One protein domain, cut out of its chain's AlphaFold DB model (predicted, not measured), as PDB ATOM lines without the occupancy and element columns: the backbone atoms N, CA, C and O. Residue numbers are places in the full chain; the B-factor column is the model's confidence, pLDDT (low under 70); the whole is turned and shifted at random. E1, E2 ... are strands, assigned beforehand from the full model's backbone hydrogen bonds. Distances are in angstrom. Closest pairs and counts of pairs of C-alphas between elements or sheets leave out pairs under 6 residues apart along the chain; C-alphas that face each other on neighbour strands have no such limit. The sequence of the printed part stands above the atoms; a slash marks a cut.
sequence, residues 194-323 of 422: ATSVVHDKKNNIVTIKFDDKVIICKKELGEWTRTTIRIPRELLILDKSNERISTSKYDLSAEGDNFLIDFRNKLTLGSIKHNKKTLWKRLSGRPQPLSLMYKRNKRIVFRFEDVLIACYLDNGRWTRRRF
ATOM      1  N   ALA A 194      44.053 -32.666  17.716       84.12
ATOM      2  CA  ALA A 194      42.664 -32.241  17.620       84.12
ATOM      3  C   ALA A 194      42.583 -30.711  17.484       84.12
ATOM      4  O   ALA A 194      43.217 -29.968  18.234       84.12
ATOM      5  N   THR A 195      41.783 -30.239  16.534       84.62
ATOM      6  CA  THR A 195      41.554 -28.813  16.273       84.62
ATOM      7  C   THR A 195      40.349 -28.272  17.031       84.62
ATOM      8  O   THR A 195      40.302 -27.084  17.342       84.62
ATOM      9  N   SER A 196      39.367 -29.121  17.346       84.81
ATOM     10  CA  SER A 196      38.230 -28.753  18.198       84.81
ATOM     11  C   SER A 196      37.517 -29.982  18.760       84.81
ATOM     12  O   SER A 196      37.550 -31.050  18.151       84.81
ATOM     13  N   VAL A 197      36.820 -29.805  19.885       85.75
ATOM     14  CA  VAL A 197      35.919 -30.806  20.471       85.75
ATOM     15  C   VAL A 197      34.557 -30.160  20.700       85.75
ATOM     16  O   VAL A 197      34.474 -29.073  21.273       85.75
ATOM     17  N   VAL A 198      33.492 -30.817  20.252       84.38
ATOM     18  CA  VAL A 198      32.101 -30.366  20.391       84.38
ATOM     19  C   VAL A 198      31.313 -31.444  21.125       84.38
ATOM     20  O   VAL A 198      31.398 -32.610  20.759       84.38
ATOM     21  N   HIS A 199      30.545 -31.070  22.148       85.56
ATOM     22  CA  HIS A 199      29.691 -31.995  22.895       85.56
ATOM     23  C   HIS A 199      28.230 -31.558  22.798       85.56
ATOM     24  O   HIS A 199      27.834 -30.538  23.366       85.56
ATOM     25  N   ASP A 200      27.432 -32.359  22.103       80.75
ATOM     26  CA  ASP A 200      25.981 -32.279  22.097       80.75
ATOM     27  C   ASP A 200      25.425 -33.135  23.240       80.75
ATOM     28  O   ASP A 200      25.248 -34.350  23.125       80.75
ATOM     29  N   LYS A 201      25.156 -32.475  24.369       80.75
ATOM     30  CA  LYS A 201      24.602 -33.117  25.568       80.75
ATOM     31  C   LYS A 201      23.201 -33.680  25.350       80.75
ATOM     32  O   LYS A 201      22.838 -34.636  26.024       80.75
ATOM     33  N   LYS A 202      22.401 -33.072  24.467       76.75
ATOM     34  CA  LYS A 202      21.004 -33.474  24.250       76.75
ATOM     35  C   LYS A 202      20.954 -34.835  23.567       76.75
ATOM     36  O   LYS A 202      20.169 -35.688  23.960       76.75
ATOM     37  N   ASN A 203      21.831 -35.030  22.588       75.50
ATOM     38  CA  ASN A 203      21.885 -36.247  21.787       75.50
ATOM     39  C   ASN A 203      22.981 -37.229  22.242       75.50
ATOM     40  O   ASN A 203      23.148 -38.276  21.625       75.50
ATOM     41  N   ASN A 204      23.719 -36.909  23.313       84.75
ATOM     42  CA  ASN A 204      24.880 -37.660  23.803       84.75
ATOM     43  C   ASN A 204      25.926 -37.937  22.706       84.75
ATOM     44  O   ASN A 204      26.382 -39.070  22.534       84.75
ATOM     45  N   ILE A 205      26.302 -36.898  21.957       84.38
ATOM     46  CA  ILE A 205      27.303 -36.982  20.884       84.38
ATOM     47  C   ILE A 205      28.509 -36.114  21.236       84.38
ATOM     48  O   ILE A 205      28.369 -34.929  21.542       84.38
ATOM     49  N   VAL A 206      29.709 -36.680  21.150       87.44
ATOM     50  CA  VAL A 206      30.981 -35.958  21.242       87.44
ATOM     51  C   VAL A 206      31.696 -36.049  19.901       87.44
ATOM     52  O   VAL A 206      32.020 -37.134  19.435       87.44
ATOM     53  N   THR A 207      31.982 -34.905  19.290       85.38
ATOM     54  CA  THR A 207      32.670 -34.807  18.001       85.38
ATOM     55  C   THR A 207      34.047 -34.184  18.195       85.38
ATOM     56  O   THR A 207      34.158 -33.034  18.619       85.38
ATOM     57  N   ILE A 208      35.100 -34.917  17.846       87.62
ATOM     58  CA  ILE A 208      36.497 -34.474  17.882       87.62
ATOM     59  C   ILE A 208      36.951 -34.238  16.442       87.62
ATOM     60  O   ILE A 208      36.978 -35.160  15.629       87.62
ATOM     61  N   LYS A 209      37.299 -32.998  16.104       84.69
ATOM     62  CA  LYS A 209      37.717 -32.611  14.750       84.69
ATOM     63  C   LYS A 209      39.237 -32.491  14.669       84.69
ATOM     64  O   LYS A 209      39.861 -31.978  15.594       84.69
ATOM     65  N   PHE A 210      39.800 -32.922  13.548       87.12
ATOM     66  CA  PHE A 210      41.214 -32.806  13.170       87.12
ATOM     67  C   PHE A 210      41.308 -32.105  11.806       87.12
ATOM     68  O   PHE A 210      40.291 -31.709  11.239       87.12
ATOM     69  N   ASP A 211      42.496 -31.929  11.236       82.69
ATOM     70  CA  ASP A 211      42.610 -31.287   9.916       82.69
ATOM     71  C   ASP A 211      42.173 -32.178   8.745       82.69
ATOM     72  O   ASP A 211      41.733 -31.669   7.710       82.69
ATOM     73  N   ASP A 212      42.234 -33.496   8.908       80.31
ATOM     74  CA  ASP A 212      41.973 -34.483   7.856       80.31
ATOM     75  C   ASP A 212      40.907 -35.530   8.219       80.31
ATOM     76  O   ASP A 212      40.494 -36.314   7.361       80.31
ATOM     77  N   LYS A 213      40.429 -35.534   9.465       85.50
ATOM     78  CA  LYS A 213      39.439 -36.491   9.968       85.50
ATOM     79  C   LYS A 213      38.540 -35.894  11.047       85.50
ATOM     80  O   LYS A 213      38.844 -34.858  11.640       85.50
ATOM     81  N   VAL A 214      37.452 -36.594  11.338       85.88
ATOM     82  CA  VAL A 214      36.556 -36.330  12.466       85.88
ATOM     83  C   VAL A 214      36.271 -37.648  13.173       85.88
ATOM     84  O   VAL A 214      36.002 -38.653  12.523       85.88
ATOM     85  N   ILE A 215      36.335 -37.650  14.500       87.44
ATOM     86  CA  ILE A 215      35.897 -38.763  15.340       87.44
ATOM     87  C   ILE A 215      34.557 -38.363  15.951       87.44
ATOM     88  O   ILE A 215      34.451 -37.301  16.562       87.44
ATOM     89  N   ILE A 216      33.538 -39.192  15.766       85.75
ATOM     90  CA  ILE A 216      32.210 -39.018  16.349       85.75
ATOM     91  C   ILE A 216      32.011 -40.143  17.356       85.75
ATOM     92  O   ILE A 216      32.031 -41.313  16.987       85.75
ATOM     93  N   CYS A 217      31.813 -39.781  18.615       87.88
ATOM     94  CA  CYS A 217      31.450 -40.704  19.675       87.88
ATOM     95  C   CYS A 217      29.979 -40.484  20.023       87.88
ATOM     96  O   CYS A 217      29.610 -39.372  20.403       87.88
ATOM     97  N   LYS A 218      29.135 -41.505  19.900       86.94
ATOM     98  CA  LYS A 218      27.695 -41.410  20.174       86.94
ATOM     99  C   LYS A 218      27.305 -42.415  21.245       86.94
ATOM    100  O   LYS A 218      27.747 -43.556  21.196       86.94
ATOM    101  N   LYS A 219      26.486 -41.999  22.213       85.19
ATOM    102  CA  LYS A 219      25.936 -42.913  23.216       85.19
ATOM    103  C   LYS A 219      24.576 -43.445  22.765       85.19
ATOM    104  O   LYS A 219      23.611 -42.683  22.720       85.19
ATOM    105  N   GLU A 220      24.481 -44.737  22.480       81.38
ATOM    106  CA  GLU A 220      23.237 -45.426  22.120       81.38
ATOM    107  C   GLU A 220      22.978 -46.571  23.101       81.38
ATOM    108  O   GLU A 220      23.885 -47.321  23.436       81.38
ATOM    109  N   LEU A 221      21.746 -46.676  23.615       82.69
ATOM    110  CA  LEU A 221      21.335 -47.722  24.571       82.69
ATOM    111  C   LEU A 221      22.243 -47.880  25.812       82.69
ATOM    112  O   LEU A 221      22.253 -48.922  26.451       82.69
ATOM    113  N   GLY A 222      22.964 -46.821  26.195       83.19
ATOM    114  CA  GLY A 222      23.886 -46.841  27.334       83.19
ATOM    115  C   GLY A 222      25.354 -47.041  26.952       83.19
ATOM    116  O   GLY A 222      26.221 -46.672  27.743       83.19
ATOM    117  N   GLU A 223      25.635 -47.492  25.734       85.38
ATOM    118  CA  GLU A 223      26.977 -47.776  25.227       85.38
ATOM    119  C   GLU A 223      27.495 -46.647  24.338       85.38
ATOM    120  O   GLU A 223      26.733 -46.002  23.622       85.38
ATOM    121  N   TRP A 224      28.803 -46.392  24.380       85.94
ATOM    122  CA  TRP A 224      29.441 -45.435  23.480       85.94
ATOM    123  C   TRP A 224      29.989 -46.145  22.248       85.94
ATOM    124  O   TRP A 224      30.849 -47.015  22.356       85.94
ATOM    125  N   THR A 225      29.551 -45.714  21.072       85.06
ATOM    126  CA  THR A 225      30.125 -46.102  19.785       85.06
ATOM    127  C   THR A 225      31.076 -45.013  19.300       85.06
ATOM    128  O   THR A 225      30.837 -43.824  19.521       85.06
ATOM    129  N   ARG A 226      32.182 -45.410  18.660       85.81
ATOM    130  CA  ARG A 226      33.201 -44.507  18.102       85.81
ATOM    131  C   ARG A 226      33.291 -44.724  16.596       85.81
ATOM    132  O   ARG A 226      33.659 -45.802  16.150       85.81
ATOM    133  N   THR A 227      33.066 -43.666  15.826       84.31
ATOM    134  CA  THR A 227      33.189 -43.673  14.364       84.31
ATOM    135  C   THR A 227      34.256 -42.677  13.938       84.31
ATOM    136  O   THR A 227      34.177 -41.494  14.267       84.31
ATOM    137  N   THR A 228      35.257 -43.130  13.184       85.25
ATOM    138  CA  THR A 228      36.297 -42.250  12.627       85.25
ATOM    139  C   THR A 228      36.063 -42.036  11.139       85.25
ATOM    140  O   THR A 228      36.168 -42.965  10.345       85.25
ATOM    141  N   ILE A 229      35.808 -40.792  10.747       83.00
ATOM    142  CA  ILE A 229      35.588 -40.384   9.360       83.00
ATOM    143  C   ILE A 229      36.851 -39.690   8.864       83.00
ATOM    144  O   ILE A 229      37.204 -38.615   9.352       83.00
ATOM    145  N   ARG A 230      37.535 -40.282   7.884       83.81
ATOM    146  CA  ARG A 230      38.710 -39.680   7.237       83.81
ATOM    147  C   ARG A 230      38.317 -39.095   5.890       83.81
ATOM    148  O   ARG A 230      37.724 -39.782   5.065       83.81
ATOM    149  N   ILE A 231      38.676 -37.836   5.651       84.44
ATOM    150  CA  ILE A 231      38.457 -37.212   4.347       84.44
ATOM    151  C   ILE A 231      39.494 -37.782   3.369       84.44
ATOM    152  O   ILE A 231      40.692 -37.714   3.663       84.44
ATOM    153  N   PRO A 232      39.077 -38.316   2.205       85.56
ATOM    154  CA  PRO A 232      39.994 -38.843   1.203       85.56
ATOM    155  C   PRO A 232      41.036 -37.801   0.803       85.56
ATOM    156  O   PRO A 232      40.709 -36.635   0.573       85.56
ATOM    157  N   ARG A 233      42.303 -38.215   0.705       86.25
ATOM    158  CA  ARG A 233      43.428 -37.306   0.409       86.25
ATOM    159  C   ARG A 233      43.301 -36.666  -0.969       86.25
ATOM    160  O   ARG A 233      43.785 -35.559  -1.188       86.25
ATOM    161  N   GLU A 234      42.645 -37.363  -1.883       88.44
ATOM    162  CA  GLU A 234      42.311 -36.894  -3.216       88.44
ATOM    163  C   GLU A 234      41.325 -35.722  -3.222       88.44
ATOM    164  O   GLU A 234      41.375 -34.932  -4.165       88.44
ATOM    165  N   LEU A 235      40.467 -35.587  -2.202       90.69
ATOM    166  CA  LEU A 235      39.479 -34.516  -2.092       90.69
ATOM    167  C   LEU A 235      40.084 -33.302  -1.377       90.69
ATOM    168  O   LEU A 235      40.373 -33.326  -0.181       90.69
ATOM    169  N   LEU A 236      40.224 -32.202  -2.113       92.19
ATOM    170  CA  LEU A 236      40.757 -30.943  -1.603       92.19
ATOM    171  C   LEU A 236      39.668 -29.875  -1.613       92.19
ATOM    172  O   LEU A 236      39.154 -29.506  -2.669       92.19
ATOM    173  N   ILE A 237      39.358 -29.351  -0.431       93.19
ATOM    174  CA  ILE A 237      38.443 -28.226  -0.233       93.19
ATOM    175  C   ILE A 237      39.310 -27.023   0.118       93.19
ATOM    176  O   ILE A 237      39.974 -27.022   1.156       93.19
ATOM    177  N   LEU A 238      39.351 -26.044  -0.779       94.06
ATOM    178  CA  LEU A 238      40.295 -24.934  -0.730       94.06
ATOM    179  C   LEU A 238      39.565 -23.604  -0.565       94.06
ATOM    180  O   LEU A 238      38.482 -23.412  -1.126       94.06
ATOM    181  N   ASP A 239      40.175 -22.673   0.157       93.12
ATOM    182  CA  ASP A 239      39.705 -21.296   0.287       93.12
ATOM    183  C   ASP A 239      40.142 -20.416  -0.903       93.12
ATOM    184  O   ASP A 239      40.692 -20.898  -1.900       93.12
ATOM    185  N   LYS A 240      39.876 -19.105  -0.829       90.88
ATOM    186  CA  LYS A 240      40.253 -18.148  -1.888       90.88
ATOM    187  C   LYS A 240      41.765 -18.007  -2.075       90.88
ATOM    188  O   LYS A 240      42.186 -17.648  -3.172       90.88
ATOM    189  N   SER A 241      42.540 -18.258  -1.026       91.94
ATOM    190  CA  SER A 241      44.002 -18.231  -1.028       91.94
ATOM    191  C   SER A 241      44.597 -19.554  -1.520       91.94
ATOM    192  O   SER A 241      45.814 -19.688  -1.586       91.94
ATOM    193  N   ASN A 242      43.746 -20.511  -1.925       90.25
ATOM    194  CA  ASN A 242      44.121 -21.854  -2.364       90.25
ATOM    195  C   ASN A 242      44.749 -22.694  -1.230       90.25
ATOM    196  O   ASN A 242      45.481 -23.648  -1.496       90.25
ATOM    197  N   GLU A 243      44.417 -22.377   0.023       92.19
ATOM    198  CA  GLU A 243      44.798 -23.144   1.210       92.19
ATOM    199  C   GLU A 243      43.707 -24.146   1.597       92.19
ATOM    200  O   GLU A 243      42.518 -23.933   1.342       92.19
ATOM    201  N   ARG A 244      44.102 -25.271   2.208       91.06
ATOM    202  CA  ARG A 244      43.166 -26.330   2.609       91.06
ATOM    203  C   ARG A 244      42.317 -25.878   3.792       91.06
ATOM    204  O   ARG A 244      42.831 -25.479   4.830       91.06
ATOM    205  N   ILE A 245      41.005 -26.030   3.655       89.94
ATOM    206  CA  ILE A 245      40.052 -25.724   4.718       89.94
ATOM    207  C   ILE A 245      40.011 -26.895   5.710       89.94
ATOM    208  O   ILE A 245      39.646 -28.016   5.350       89.94
ATOM    209  N   SER A 246      40.362 -26.608   6.966       85.62
ATOM    210  CA  SER A 246      40.295 -27.547   8.097       85.62
ATOM    211  C   SER A 246      38.862 -28.034   8.358       85.62
ATOM    212  O   SER A 246      37.910 -27.255   8.239       85.62
ATOM    213  N   THR A 247      38.698 -29.296   8.786       83.69
ATOM    214  CA  THR A 247      37.371 -29.879   9.093       83.69
ATOM    215  C   THR A 247      36.633 -29.160  10.222       83.69
ATOM    216  O   THR A 247      35.407 -29.214  10.314       83.69
ATOM    217  N   SER A 248      37.359 -28.396  11.042       81.19
ATOM    218  CA  SER A 248      36.787 -27.517  12.066       81.19
ATOM    219  C   SER A 248      35.830 -26.455  11.504       81.19
ATOM    220  O   SER A 248      34.948 -25.986  12.224       81.19
ATOM    221  N   LYS A 249      35.965 -26.084  10.224       86.00
ATOM    222  CA  LYS A 249      35.223 -24.984   9.586       86.00
ATOM    223  C   LYS A 249      33.909 -25.392   8.914       86.00
ATOM    224  O   LYS A 249      33.162 -24.512   8.496       86.00
ATOM    225  N   TYR A 250      33.615 -26.683   8.824       86.88
ATOM    226  CA  TYR A 250      32.369 -27.215   8.267       86.88
ATOM    227  C   TYR A 250      31.810 -28.320   9.164       86.88
ATOM    228  O   TYR A 250      32.440 -28.713  10.154       86.88
ATOM    229  N   ASP A 251      30.583 -28.758   8.896       81.81
ATOM    230  CA  ASP A 251      30.059 -29.982   9.504       81.81
ATOM    231  C   ASP A 251      30.278 -31.164   8.575       81.81
ATOM    232  O   ASP A 251      30.196 -31.039   7.356       81.81
ATOM    233  N   LEU A 252      30.622 -32.296   9.182       84.44
ATOM    234  CA  LEU A 252      30.886 -33.551   8.504       84.44
ATOM    235  C   LEU A 252      30.018 -34.610   9.170       84.44
ATOM    236  O   LEU A 252      30.130 -34.824  10.378       84.44
ATOM    237  N   SER A 253      29.181 -35.266   8.384       79.62
ATOM    238  CA  SER A 253      28.497 -36.492   8.776       79.62
ATOM    239  C   SER A 253      28.871 -37.606   7.806       79.62
ATOM    240  O   SER A 253      29.235 -37.343   6.658       79.62
ATOM    241  N   ALA A 254      28.812 -38.848   8.274       75.62
ATOM    242  CA  ALA A 254      28.995 -40.015   7.430       75.62
ATOM    243  C   ALA A 254      27.878 -41.022   7.666       75.62
ATOM    244  O   ALA A 254      27.362 -41.147   8.775       75.62
ATOM    245  N   GLU A 255      27.546 -41.733   6.601       70.06
ATOM    246  CA  GLU A 255      26.630 -42.858   6.588       70.06
ATOM    247  C   GLU A 255      27.287 -43.962   5.754       70.06
ATOM    248  O   GLU A 255      27.388 -43.867   4.524       70.06
ATOM    249  N   GLY A 256      27.836 -44.963   6.447       71.69
ATOM    250  CA  GLY A 256      28.752 -45.933   5.850       71.69
ATOM    251  C   GLY A 256      29.955 -45.235   5.209       71.69
ATOM    252  O   GLY A 256      30.649 -44.448   5.849       71.69
ATOM    253  N   ASP A 257      30.172 -45.489   3.918       70.88
ATOM    254  CA  ASP A 257      31.274 -44.895   3.148       70.88
ATOM    255  C   ASP A 257      30.921 -43.574   2.448       70.88
ATOM    256  O   ASP A 257      31.708 -43.034   1.661       70.88
ATOM    257  N   ASN A 258      29.707 -43.073   2.661       81.94
ATOM    258  CA  ASN A 258      29.283 -41.789   2.130       81.94
ATOM    259  C   ASN A 258      29.492 -40.732   3.203       81.94
ATOM    260  O   ASN A 258      29.169 -40.953   4.366       81.94
ATOM    261  N   PHE A 259      29.980 -39.562   2.814       85.94
ATOM    262  CA  PHE A 259      30.077 -38.438   3.731       85.94
ATOM    263  C   PHE A 259      29.485 -37.177   3.131       85.94
ATOM    264  O   PHE A 259      29.590 -36.897   1.933       85.94
ATOM    265  N   LEU A 260      28.838 -36.419   4.002       87.75
ATOM    266  CA  LEU A 260      28.211 -35.153   3.708       87.75
ATOM    267  C   LEU A 260      28.987 -34.056   4.425       87.75
ATOM    268  O   LEU A 260      29.189 -34.094   5.635       87.75
ATOM    269  N   ILE A 261      29.410 -33.075   3.643       89.75
ATOM    270  CA  ILE A 261      30.127 -31.893   4.084       89.75
ATOM    271  C   ILE A 261      29.188 -30.711   3.931       89.75
ATOM    272  O   ILE A 261      28.865 -30.308   2.816       89.75
ATOM    273  N   ASP A 262      28.755 -30.156   5.050       87.81
ATOM    274  CA  ASP A 262      27.888 -28.987   5.091       87.81
ATOM    275  C   ASP A 262      28.737 -27.726   5.278       87.81
ATOM    276  O   ASP A 262      29.365 -27.498   6.324       87.81
ATOM    277  N   PHE A 263      28.765 -26.903   4.233       87.69
ATOM    278  CA  PHE A 263      29.422 -25.608   4.235       87.69
ATOM    279  C   PHE A 263      28.460 -24.585   4.824       87.69
ATOM    280  O   PHE A 263      27.933 -23.737   4.105       87.69
ATOM    281  N   ARG A 264      28.254 -24.649   6.146       70.56
ATOM    282  CA  ARG A 264      27.533 -23.621   6.915       70.56
ATOM    283  C   ARG A 264      27.792 -22.244   6.297       70.56
ATOM    284  O   ARG A 264      28.963 -21.902   6.109       70.56
ATOM    285  N   ASN A 265      26.728 -21.483   6.006       63.50
ATOM    286  CA  ASN A 265      26.645 -20.280   5.141       63.50
ATOM    287  C   ASN A 265      27.693 -19.150   5.354       63.50
ATOM    288  O   ASN A 265      27.630 -18.103   4.715       63.50
ATOM    289  N   LYS A 266      28.672 -19.326   6.242       66.12
ATOM    290  CA  LYS A 266      29.752 -18.394   6.587       66.12
ATOM    291  C   LYS A 266      31.124 -18.800   6.034       66.12
ATOM    292  O   LYS A 266      32.058 -18.000   6.102       66.12
ATOM    293  N   LEU A 267      31.289 -20.010   5.498       83.81
ATOM    294  CA  LEU A 267      32.552 -20.423   4.885       83.81
ATOM    295  C   LEU A 267      32.674 -19.823   3.485       83.81
ATOM    296  O   LEU A 267      31.767 -19.985   2.676       83.81
ATOM    297  N   THR A 268      33.795 -19.171   3.160       87.56
ATOM    298  CA  THR A 268      34.030 -18.759   1.771       87.56
ATOM    299  C   THR A 268      34.946 -19.734   1.051       87.56
ATOM    300  O   THR A 268      36.154 -19.744   1.271       87.56
ATOM    301  N   LEU A 269      34.366 -20.520   0.150       91.56
ATOM    302  CA  LEU A 269      35.099 -21.491  -0.657       91.56
ATOM    303  C   LEU A 269      35.883 -20.793  -1.781       91.56
ATOM    304  O   LEU A 269      35.468 -19.750  -2.277       91.56
ATOM    305  N   GLY A 270      37.004 -21.353  -2.218       91.25
ATOM    306  CA  GLY A 270      37.724 -20.918  -3.419       91.25
ATOM    307  C   GLY A 270      37.673 -21.955  -4.529       91.25
ATOM    308  O   GLY A 270      37.321 -21.627  -5.662       91.25
ATOM    309  N   SER A 271      37.966 -23.218  -4.220       91.94
ATOM    310  CA  SER A 271      37.770 -24.324  -5.162       91.94
ATOM    311  C   SER A 271      37.630 -25.666  -4.454       91.94
ATOM    312  O   SER A 271      38.066 -25.833  -3.319       91.94
ATOM    313  N   ILE A 272      37.018 -26.623  -5.141       93.19
ATOM    314  CA  ILE A 272      36.933 -28.014  -4.712       93.19
ATOM    315  C   ILE A 272      37.537 -28.867  -5.820       93.19
ATOM    316  O   ILE A 272      37.128 -28.781  -6.985       93.19
ATOM    317  N   LYS A 273      38.539 -29.663  -5.452       92.06
ATOM    318  CA  LYS A 273      39.317 -30.484  -6.377       92.06
ATOM    319  C   LYS A 273      39.293 -31.948  -5.971       92.06
ATOM    320  O   LYS A 273      39.222 -32.264  -4.788       92.06
ATOM    321  N   HIS A 274      39.419 -32.822  -6.961       90.88
ATOM    322  CA  HIS A 274      39.637 -34.247  -6.770       90.88
ATOM    323  C   HIS A 274      40.810 -34.719  -7.630       90.88
ATOM    324  O   HIS A 274      40.768 -34.546  -8.843       90.88
ATOM    325  N   ASN A 275      41.850 -35.329  -7.050       85.38
ATOM    326  CA  ASN A 275      43.048 -35.770  -7.794       85.38
ATOM    327  C   ASN A 275      43.610 -34.674  -8.724       85.38
ATOM    328  O   ASN A 275      43.848 -34.911  -9.903       85.38
ATOM    329  N   LYS A 276      43.781 -33.452  -8.199       82.88
ATOM    330  CA  LYS A 276      44.172 -32.218  -8.925       82.88
ATOM    331  C   LYS A 276      43.102 -31.629  -9.853       82.88
ATOM    332  O   LYS A 276      43.137 -30.421 -10.087       82.88
ATOM    333  N   LYS A 277      42.124 -32.416 -10.308       84.75
ATOM    334  CA  LYS A 277      41.039 -31.927 -11.160       84.75
ATOM    335  C   LYS A 277      40.149 -30.952 -10.406       84.75
ATOM    336  O   LYS A 277      39.645 -31.279  -9.335       84.75
ATOM    337  N   THR A 278      39.899 -29.777 -10.980       87.19
ATOM    338  CA  THR A 278      38.954 -28.813 -10.401       87.19
ATOM    339  C   THR A 278      37.524 -29.187 -10.778       87.19
ATOM    340  O   THR A 278      37.166 -29.147 -11.951       87.19
ATOM    341  N   LEU A 279      36.710 -29.543  -9.783       88.25
ATOM    342  CA  LEU A 279      35.299 -29.910  -9.968       88.25
ATOM    343  C   LEU A 279      34.360 -28.723  -9.737       88.25
ATOM    344  O   LEU A 279      33.296 -28.621 -10.350       88.25
ATOM    345  N   TRP A 280      34.774 -27.799  -8.869       89.88
ATOM    346  CA  TRP A 280      34.099 -26.529  -8.648       89.88
ATOM    347  C   TRP A 280      35.117 -25.430  -8.322       89.88
ATOM    348  O   TRP A 280      36.110 -25.675  -7.635       89.88
ATOM    349  N   LYS A 281      34.875 -24.206  -8.799       87.25
ATOM    350  CA  LYS A 281      35.700 -23.023  -8.521       87.25
ATOM    351  C   LYS A 281      34.805 -21.811  -8.307       87.25
ATOM    352  O   LYS A 281      33.828 -21.626  -9.032       87.25
ATOM    353  N   ARG A 282      35.164 -20.968  -7.340       83.38
ATOM    354  CA  ARG A 282      34.457 -19.720  -7.065       83.38
ATOM    355  C   ARG A 282      34.640 -18.739  -8.210       83.38
ATOM    356  O   ARG A 282      35.755 -18.500  -8.672       83.38
ATOM    357  N   LEU A 283      33.532 -18.125  -8.601       77.38
ATOM    358  CA  LEU A 283      33.469 -17.060  -9.592       77.38
ATOM    359  C   LEU A 283      32.674 -15.895  -9.006       77.38
ATOM    360  O   LEU A 283      31.736 -16.099  -8.235       77.38
ATOM    361  N   SER A 284      33.073 -14.670  -9.346       73.38
ATOM    362  CA  SER A 284      32.391 -13.472  -8.854       73.38
ATOM    363  C   SER A 284      30.929 -13.458  -9.311       73.38
ATOM    364  O   SER A 284      30.638 -13.780 -10.461       73.38
ATOM    365  N   GLY A 285      30.013 -13.118  -8.403       72.56
ATOM    366  CA  GLY A 285      28.575 -13.042  -8.682       72.56
ATOM    367  C   GLY A 285      27.838 -14.382  -8.791       72.56
ATOM    368  O   GLY A 285      26.641 -14.370  -9.057       72.56
ATOM    369  N   ARG A 286      28.504 -15.528  -8.584       75.00
ATOM    370  CA  ARG A 286      27.862 -16.853  -8.623       75.00
ATOM    371  C   ARG A 286      27.664 -17.456  -7.230       75.00
ATOM    372  O   ARG A 286      28.513 -17.234  -6.360       75.00
ATOM    373  N   PRO A 287      26.588 -18.241  -7.024       82.75
ATOM    374  CA  PRO A 287      26.371 -18.941  -5.768       82.75
ATOM    375  C   PRO A 287      27.460 -19.994  -5.550       82.75
ATOM    376  O   PRO A 287      27.999 -20.577  -6.497       82.75
ATOM    377  N   GLN A 288      27.788 -20.229  -4.284       88.62
ATOM    378  CA  GLN A 288      28.661 -21.324  -3.877       88.62
ATOM    379  C   GLN A 288      27.826 -22.533  -3.435       88.62
ATOM    380  O   GLN A 288      26.659 -22.358  -3.085       88.62
ATOM    381  N   PRO A 289      28.402 -23.747  -3.441       91.69
ATOM    382  CA  PRO A 289      27.743 -24.913  -2.887       91.69
ATOM    383  C   PRO A 289      27.409 -24.691  -1.410       91.69
ATOM    384  O   PRO A 289      28.243 -24.189  -0.657       91.69
ATOM    385  N   LEU A 290      26.209 -25.103  -1.018       89.88
ATOM    386  CA  LEU A 290      25.756 -25.188   0.370       89.88
ATOM    387  C   LEU A 290      26.324 -26.440   1.042       89.88
ATOM    388  O   LEU A 290      26.740 -26.412   2.193       89.88
ATOM    389  N   SER A 291      26.393 -27.544   0.299       91.56
ATOM    390  CA  SER A 291      27.006 -28.777   0.779       91.56
ATOM    391  C   SER A 291      27.635 -29.583  -0.354       91.56
ATOM    392  O   SER A 291      27.402 -29.341  -1.544       91.56
ATOM    393  N   LEU A 292      28.478 -30.533   0.032       92.88
ATOM    394  CA  LEU A 292      29.086 -31.529  -0.832       92.88
ATOM    395  C   LEU A 292      28.821 -32.904  -0.248       92.88
ATOM    396  O   LEU A 292      29.139 -33.170   0.904       92.88
ATOM    397  N   MET A 293      28.313 -33.802  -1.070       91.56
ATOM    398  CA  MET A 293      28.247 -35.214  -0.758       91.56
ATOM    399  C   MET A 293      29.310 -35.950  -1.548       91.56
ATOM    400  O   MET A 293      29.386 -35.812  -2.767       91.56
ATOM    401  N   TYR A 294      30.099 -36.757  -0.867       89.81
ATOM    402  CA  TYR A 294      31.032 -37.672  -1.491       89.81
ATOM    403  C   TYR A 294      30.552 -39.089  -1.238       89.81
ATOM    404  O   TYR A 294      30.337 -39.488  -0.095       89.81
ATOM    405  N   LYS A 295      30.390 -39.853  -2.311       85.50
ATOM    406  CA  LYS A 295      30.050 -41.269  -2.245       85.50
ATOM    407  C   LYS A 295      31.240 -42.108  -2.695       85.50
ATOM    408  O   LYS A 295      31.969 -41.715  -3.608       85.50
ATOM    409  N   ARG A 296      31.409 -43.286  -2.087       75.56
ATOM    410  CA  ARG A 296      32.549 -44.203  -2.305       75.56
ATOM    411  C   ARG A 296      32.824 -44.544  -3.764       75.56
ATOM    412  O   ARG A 296      33.975 -44.709  -4.154       75.56
ATOM    413  N   ASN A 297      31.794 -44.572  -4.604       73.69
ATOM    414  CA  ASN A 297      31.926 -44.750  -6.052       73.69
ATOM    415  C   ASN A 297      32.481 -43.509  -6.783       73.69
ATOM    416  O   ASN A 297      32.222 -43.324  -7.969       73.69
ATOM    417  N   LYS A 298      33.215 -42.639  -6.073       79.62
ATOM    418  CA  LYS A 298      33.802 -41.390  -6.575       79.62
ATOM    419  C   LYS A 298      32.756 -40.483  -7.228       79.62
ATOM    420  O   LYS A 298      33.055 -39.730  -8.153       79.62
ATOM    421  N   ARG A 299      31.518 -40.552  -6.730       88.62
ATOM    422  CA  ARG A 299      30.444 -39.625  -7.084       88.62
ATOM    423  C   ARG A 299      30.468 -38.472  -6.097       88.62
ATOM    424  O   ARG A 299      30.358 -38.684  -4.892       88.62
ATOM    425  N   ILE A 300      30.575 -37.258  -6.619       92.25
ATOM    426  CA  ILE A 300      30.595 -36.034  -5.820       92.25
ATOM    427  C   ILE A 300      29.391 -35.200  -6.206       92.25
ATOM    428  O   ILE A 300      29.278 -34.788  -7.354       92.25
ATOM    429  N   VAL A 301      28.486 -34.953  -5.268       93.00
ATOM    430  CA  VAL A 301      27.275 -34.168  -5.505       93.00
ATOM    431  C   VAL A 301      27.388 -32.841  -4.771       93.00
ATOM    432  O   VAL A 301      27.439 -32.807  -3.547       93.00
ATOM    433  N   PHE A 302      27.426 -31.744  -5.517       92.56
ATOM    434  CA  PHE A 302      27.329 -30.394  -4.974       92.56
ATOM    435  C   PHE A 302      25.863 -30.000  -4.858       92.56
ATOM    436  O   PHE A 302      25.113 -30.119  -5.830       92.56
ATOM    437  N   ARG A 303      25.472 -29.478  -3.701       91.75
ATOM    438  CA  ARG A 303      24.155 -28.882  -3.485       91.75
ATOM    439  C   ARG A 303      24.245 -27.367  -3.562       91.75
ATOM    440  O   ARG A 303      25.086 -26.770  -2.900       91.75
ATOM    441  N   PHE A 304      23.344 -26.762  -4.318       88.94
ATOM    442  CA  PHE A 304      23.047 -25.330  -4.320       88.94
ATOM    443  C   PHE A 304      21.587 -25.126  -3.884       88.94
ATOM    444  O   PHE A 304      20.900 -26.099  -3.573       88.94
ATOM    445  N   GLU A 305      21.119 -23.878  -3.853       85.25
ATOM    446  CA  GLU A 305      19.753 -23.539  -3.425       85.25
ATOM    447  C   GLU A 305      18.666 -24.218  -4.271       85.25
ATOM    448  O   GLU A 305      17.709 -24.742  -3.716       85.25
ATOM    449  N   ASP A 306      18.822 -24.253  -5.596       85.88
ATOM    450  CA  ASP A 306      17.796 -24.713  -6.544       85.88
ATOM    451  C   ASP A 306      18.214 -25.949  -7.360       85.88
ATOM    452  O   ASP A 306      17.459 -26.458  -8.196       85.88
ATOM    453  N   VAL A 307      19.442 -26.433  -7.160       89.25
ATOM    454  CA  VAL A 307      20.040 -27.443  -8.030       89.25
ATOM    455  C   VAL A 307      21.034 -28.342  -7.303       89.25
ATOM    456  O   VAL A 307      21.860 -27.888  -6.509       89.25
ATOM    457  N   LEU A 308      21.009 -29.628  -7.650       91.44
ATOM    458  CA  LEU A 308      22.088 -30.565  -7.367       91.44
ATOM    459  C   LEU A 308      22.936 -30.786  -8.605       91.44
ATOM    460  O   LEU A 308      22.464 -30.847  -9.739       91.44
ATOM    461  N   ILE A 309      24.221 -30.949  -8.373       90.06
ATOM    462  CA  ILE A 309      25.194 -31.149  -9.423       90.06
ATOM    463  C   ILE A 309      26.014 -32.369  -9.062       90.06
ATOM    464  O   ILE A 309      26.871 -32.297  -8.187       90.06
ATOM    465  N   ALA A 310      25.772 -33.478  -9.750       90.31
ATOM    466  CA  ALA A 310      26.516 -34.707  -9.540       90.31
ATOM    467  C   ALA A 310      27.654 -34.820 -10.554       90.31
ATOM    468  O   ALA A 310      27.423 -34.824 -11.760       90.31
ATOM    469  N   CYS A 311      28.873 -34.941 -10.052       90.00
ATOM    470  CA  CYS A 311      30.066 -35.303 -10.794       90.00
ATOM    471  C   CYS A 311      30.325 -36.804 -10.627       90.00
ATOM    472  O   CYS A 311      30.327 -37.314  -9.504       90.00
ATOM    473  N   TYR A 312      30.569 -37.499 -11.732       86.81
ATOM    474  CA  TYR A 312      30.851 -38.930 -11.788       86.81
ATOM    475  C   TYR A 312      32.229 -39.130 -12.401       86.81
ATOM    476  O   TYR A 312      32.501 -38.579 -13.467       86.81
ATOM    477  N   LEU A 313      33.080 -39.917 -11.750       85.31
ATOM    478  CA  LEU A 313      34.316 -40.385 -12.360       85.31
ATOM    479  C   LEU A 313      34.048 -41.729 -13.043       85.31
ATOM    480  O   LEU A 313      33.969 -42.752 -12.369       85.31
ATOM    481  N   ASP A 314      33.920 -41.716 -14.364       77.56
ATOM    482  CA  ASP A 314      33.697 -42.907 -15.183       77.56
ATOM    483  C   ASP A 314      34.869 -43.098 -16.152       77.56
ATOM    484  O   ASP A 314      35.278 -42.161 -16.837       77.56
ATOM    485  N   ASN A 315      35.462 -44.295 -16.172       79.06
ATOM    486  CA  ASN A 315      36.636 -44.628 -16.993       79.06
ATOM    487  C   ASN A 315      37.784 -43.598 -16.903       79.06
ATOM    488  O   ASN A 315      38.423 -43.249 -17.894       79.06
ATOM    489  N   GLY A 316      38.026 -43.072 -15.696       77.31
ATOM    490  CA  GLY A 316      39.058 -42.062 -15.438       77.31
ATOM    491  C   GLY A 316      38.696 -40.639 -15.880       77.31
ATOM    492  O   GLY A 316      39.513 -39.738 -15.708       77.31
ATOM    493  N   ARG A 317      37.484 -40.412 -16.397       78.12
ATOM    494  CA  ARG A 317      36.994 -39.106 -16.851       78.12
ATOM    495  C   ARG A 317      35.862 -38.599 -15.974       78.12
ATOM    496  O   ARG A 317      34.973 -39.348 -15.578       78.12
ATOM    497  N   TRP A 318      35.883 -37.305 -15.681       82.44
ATOM    498  CA  TRP A 318      34.807 -36.662 -14.937       82.44
ATOM    499  C   TRP A 318      33.682 -36.246 -15.876       82.44
ATOM    500  O   TRP A 318      33.876 -35.424 -16.765       82.44
ATOM    501  N   THR A 319      32.484 -36.756 -15.627       80.00
ATOM    502  CA  THR A 319      31.245 -36.261 -16.231       80.00
ATOM    503  C   THR A 319      30.400 -35.575 -15.170       80.00
ATOM    504  O   THR A 319      30.576 -35.810 -13.972       80.00
ATOM    505  N   ARG A 320      29.483 -34.702 -15.581       80.88
ATOM    506  CA  ARG A 320      28.587 -33.988 -14.667       80.88
ATOM    507  C   ARG A 320      27.153 -34.076 -15.155       80.88
ATOM    508  O   ARG A 320      26.898 -34.034 -16.354       80.88
ATOM    509  N   ARG A 321      26.220 -34.167 -14.213       83.19
ATOM    510  CA  ARG A 321      24.782 -34.030 -14.446       83.19
ATOM    511  C   ARG A 321      24.210 -33.005 -13.486       83.19
ATOM    512  O   ARG A 321      24.610 -32.939 -12.321       83.19
ATOM    513  N   ARG A 322      23.287 -32.200 -13.992       84.12
ATOM    514  CA  ARG A 322      22.576 -31.174 -13.242       84.12
ATOM    515  C   ARG A 322      21.149 -31.659 -13.003       84.12
ATOM    516  O   ARG A 322      20.489 -32.128 -13.922       84.12
ATOM    517  N   PHE A 323      20.685 -31.534 -11.770       86.88
ATOM    518  CA  PHE A 323      19.359 -31.951 -11.337       86.88
ATOM    519  C   PHE A 323      18.680 -30.754 -10.695       86.88
ATOM    520  O   PHE A 323      19.122 -30.275  -9.650       86.88
TER     521      PHE A 323
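AT A GLANCE: This is residues 194 to 323 of the 422 residues of an uncharacterized protein of Theileria parva (UniProt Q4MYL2). A six-stranded, twisted sheet makes a long wall, E6 E7 E10 E11 E12 E13; at its E6 end a second sheet, E1 E2 E3 E4, stands only partly face to face with it, their strands crossed. A small third sheet, E5 E8 E9, lies over one face of the wall toward its other end, meeting it loosely through E9. The printed part has 130 residues with no named helix and thirteen named strands, E1 to E13 in order along the chain; each of the three sheets is antiparallel throughout, in the orders just given. The class is all strand, with 74 residues in named strands, and the whole is compact, with a radius of gyration of the C-alphas of 15.6 A and spans of 46 by 31 by 28 A.

HOW THE PARTS SIT: Begin with E1, residues 196 to 200, E2, residues 205 to 209, E3, residues 213 to 220, and E4, residues 223 to 230: they form a meander, each strand the antiparallel neighbour of the one before. Look for N 198 and O 207 at 2.8 A between E1 and E2, N 206 and O 217 at 2.8 A between E2 and E3, and N 216 and O 227 at 2.8 A between E3 and E4. Next comes E5, residues 235 to 238, whose neighbour is E8, residues 271 to 274; N 236 and O 273 are 2.9 A apart. E8 and E9, residues 277 to 281, form a hairpin, with N 274 and O 277 at 2.8 A. The large sheet starts with the hairpin of E6, residues 251 to 255, and E7, residues 258 to 262, where N 253 and O 260 are 3.0 A apart. E10, residues 291 to 295, is the antiparallel neighbour of E7, with N 261 and O 292 at 2.8 A. A second meander runs from E10 through E11, residues 299 to 303, and E12, residues 307 to 314, to E13, residues 317 to 323; find N 293 and O 301 at 2.8 A, N 302 and O 309 at 2.8 A, and N 310 and O 321 at 2.9 A. This sheet and the sheet of E1 to E4 form a sandwich, two sheets face to face: their facing parts are 11.1 A centre to centre, and the strands of the one stand at 78 degrees to those of the other. The closest C-alphas of E4 and E6 are those of Ile 229 and Ala 254, 6.9 A apart. E4 and E7 are only just apart, at 8.1 A. The closest C-alphas of E9 and E12 are those of Leu 279 and Cys 311, 7.6 A apart, and E9 and E13 are near each other.

IN THESE COORDINATES: Find C-alpha 196 at (38.230, -28.753, 18.198); from there E1 runs 13.3 A to C-alpha 200. E3 covers 22.1 A from residue 213 to 220, and E4 covers 23.0 A from 223 to 230. E6 begins at C-alpha 251, at (30.059, -29.982, 9.504), and runs 13.6 A to 255. E12 covers 21.8 A from 307 to 314, and E13 covers 19.8 A from 317 to C-alpha 323, at (19.359, -31.951, -11.337).

THE WHOLE: The two C-alphas farthest apart are those of Gly 222 and Ser 284, 50.0 A. The printed part has no cut; its one long link is E5 to E6, residues 239 to 250. The mean pLDDT of the printed part is 85.0, and residues 265 to 266 are under 70.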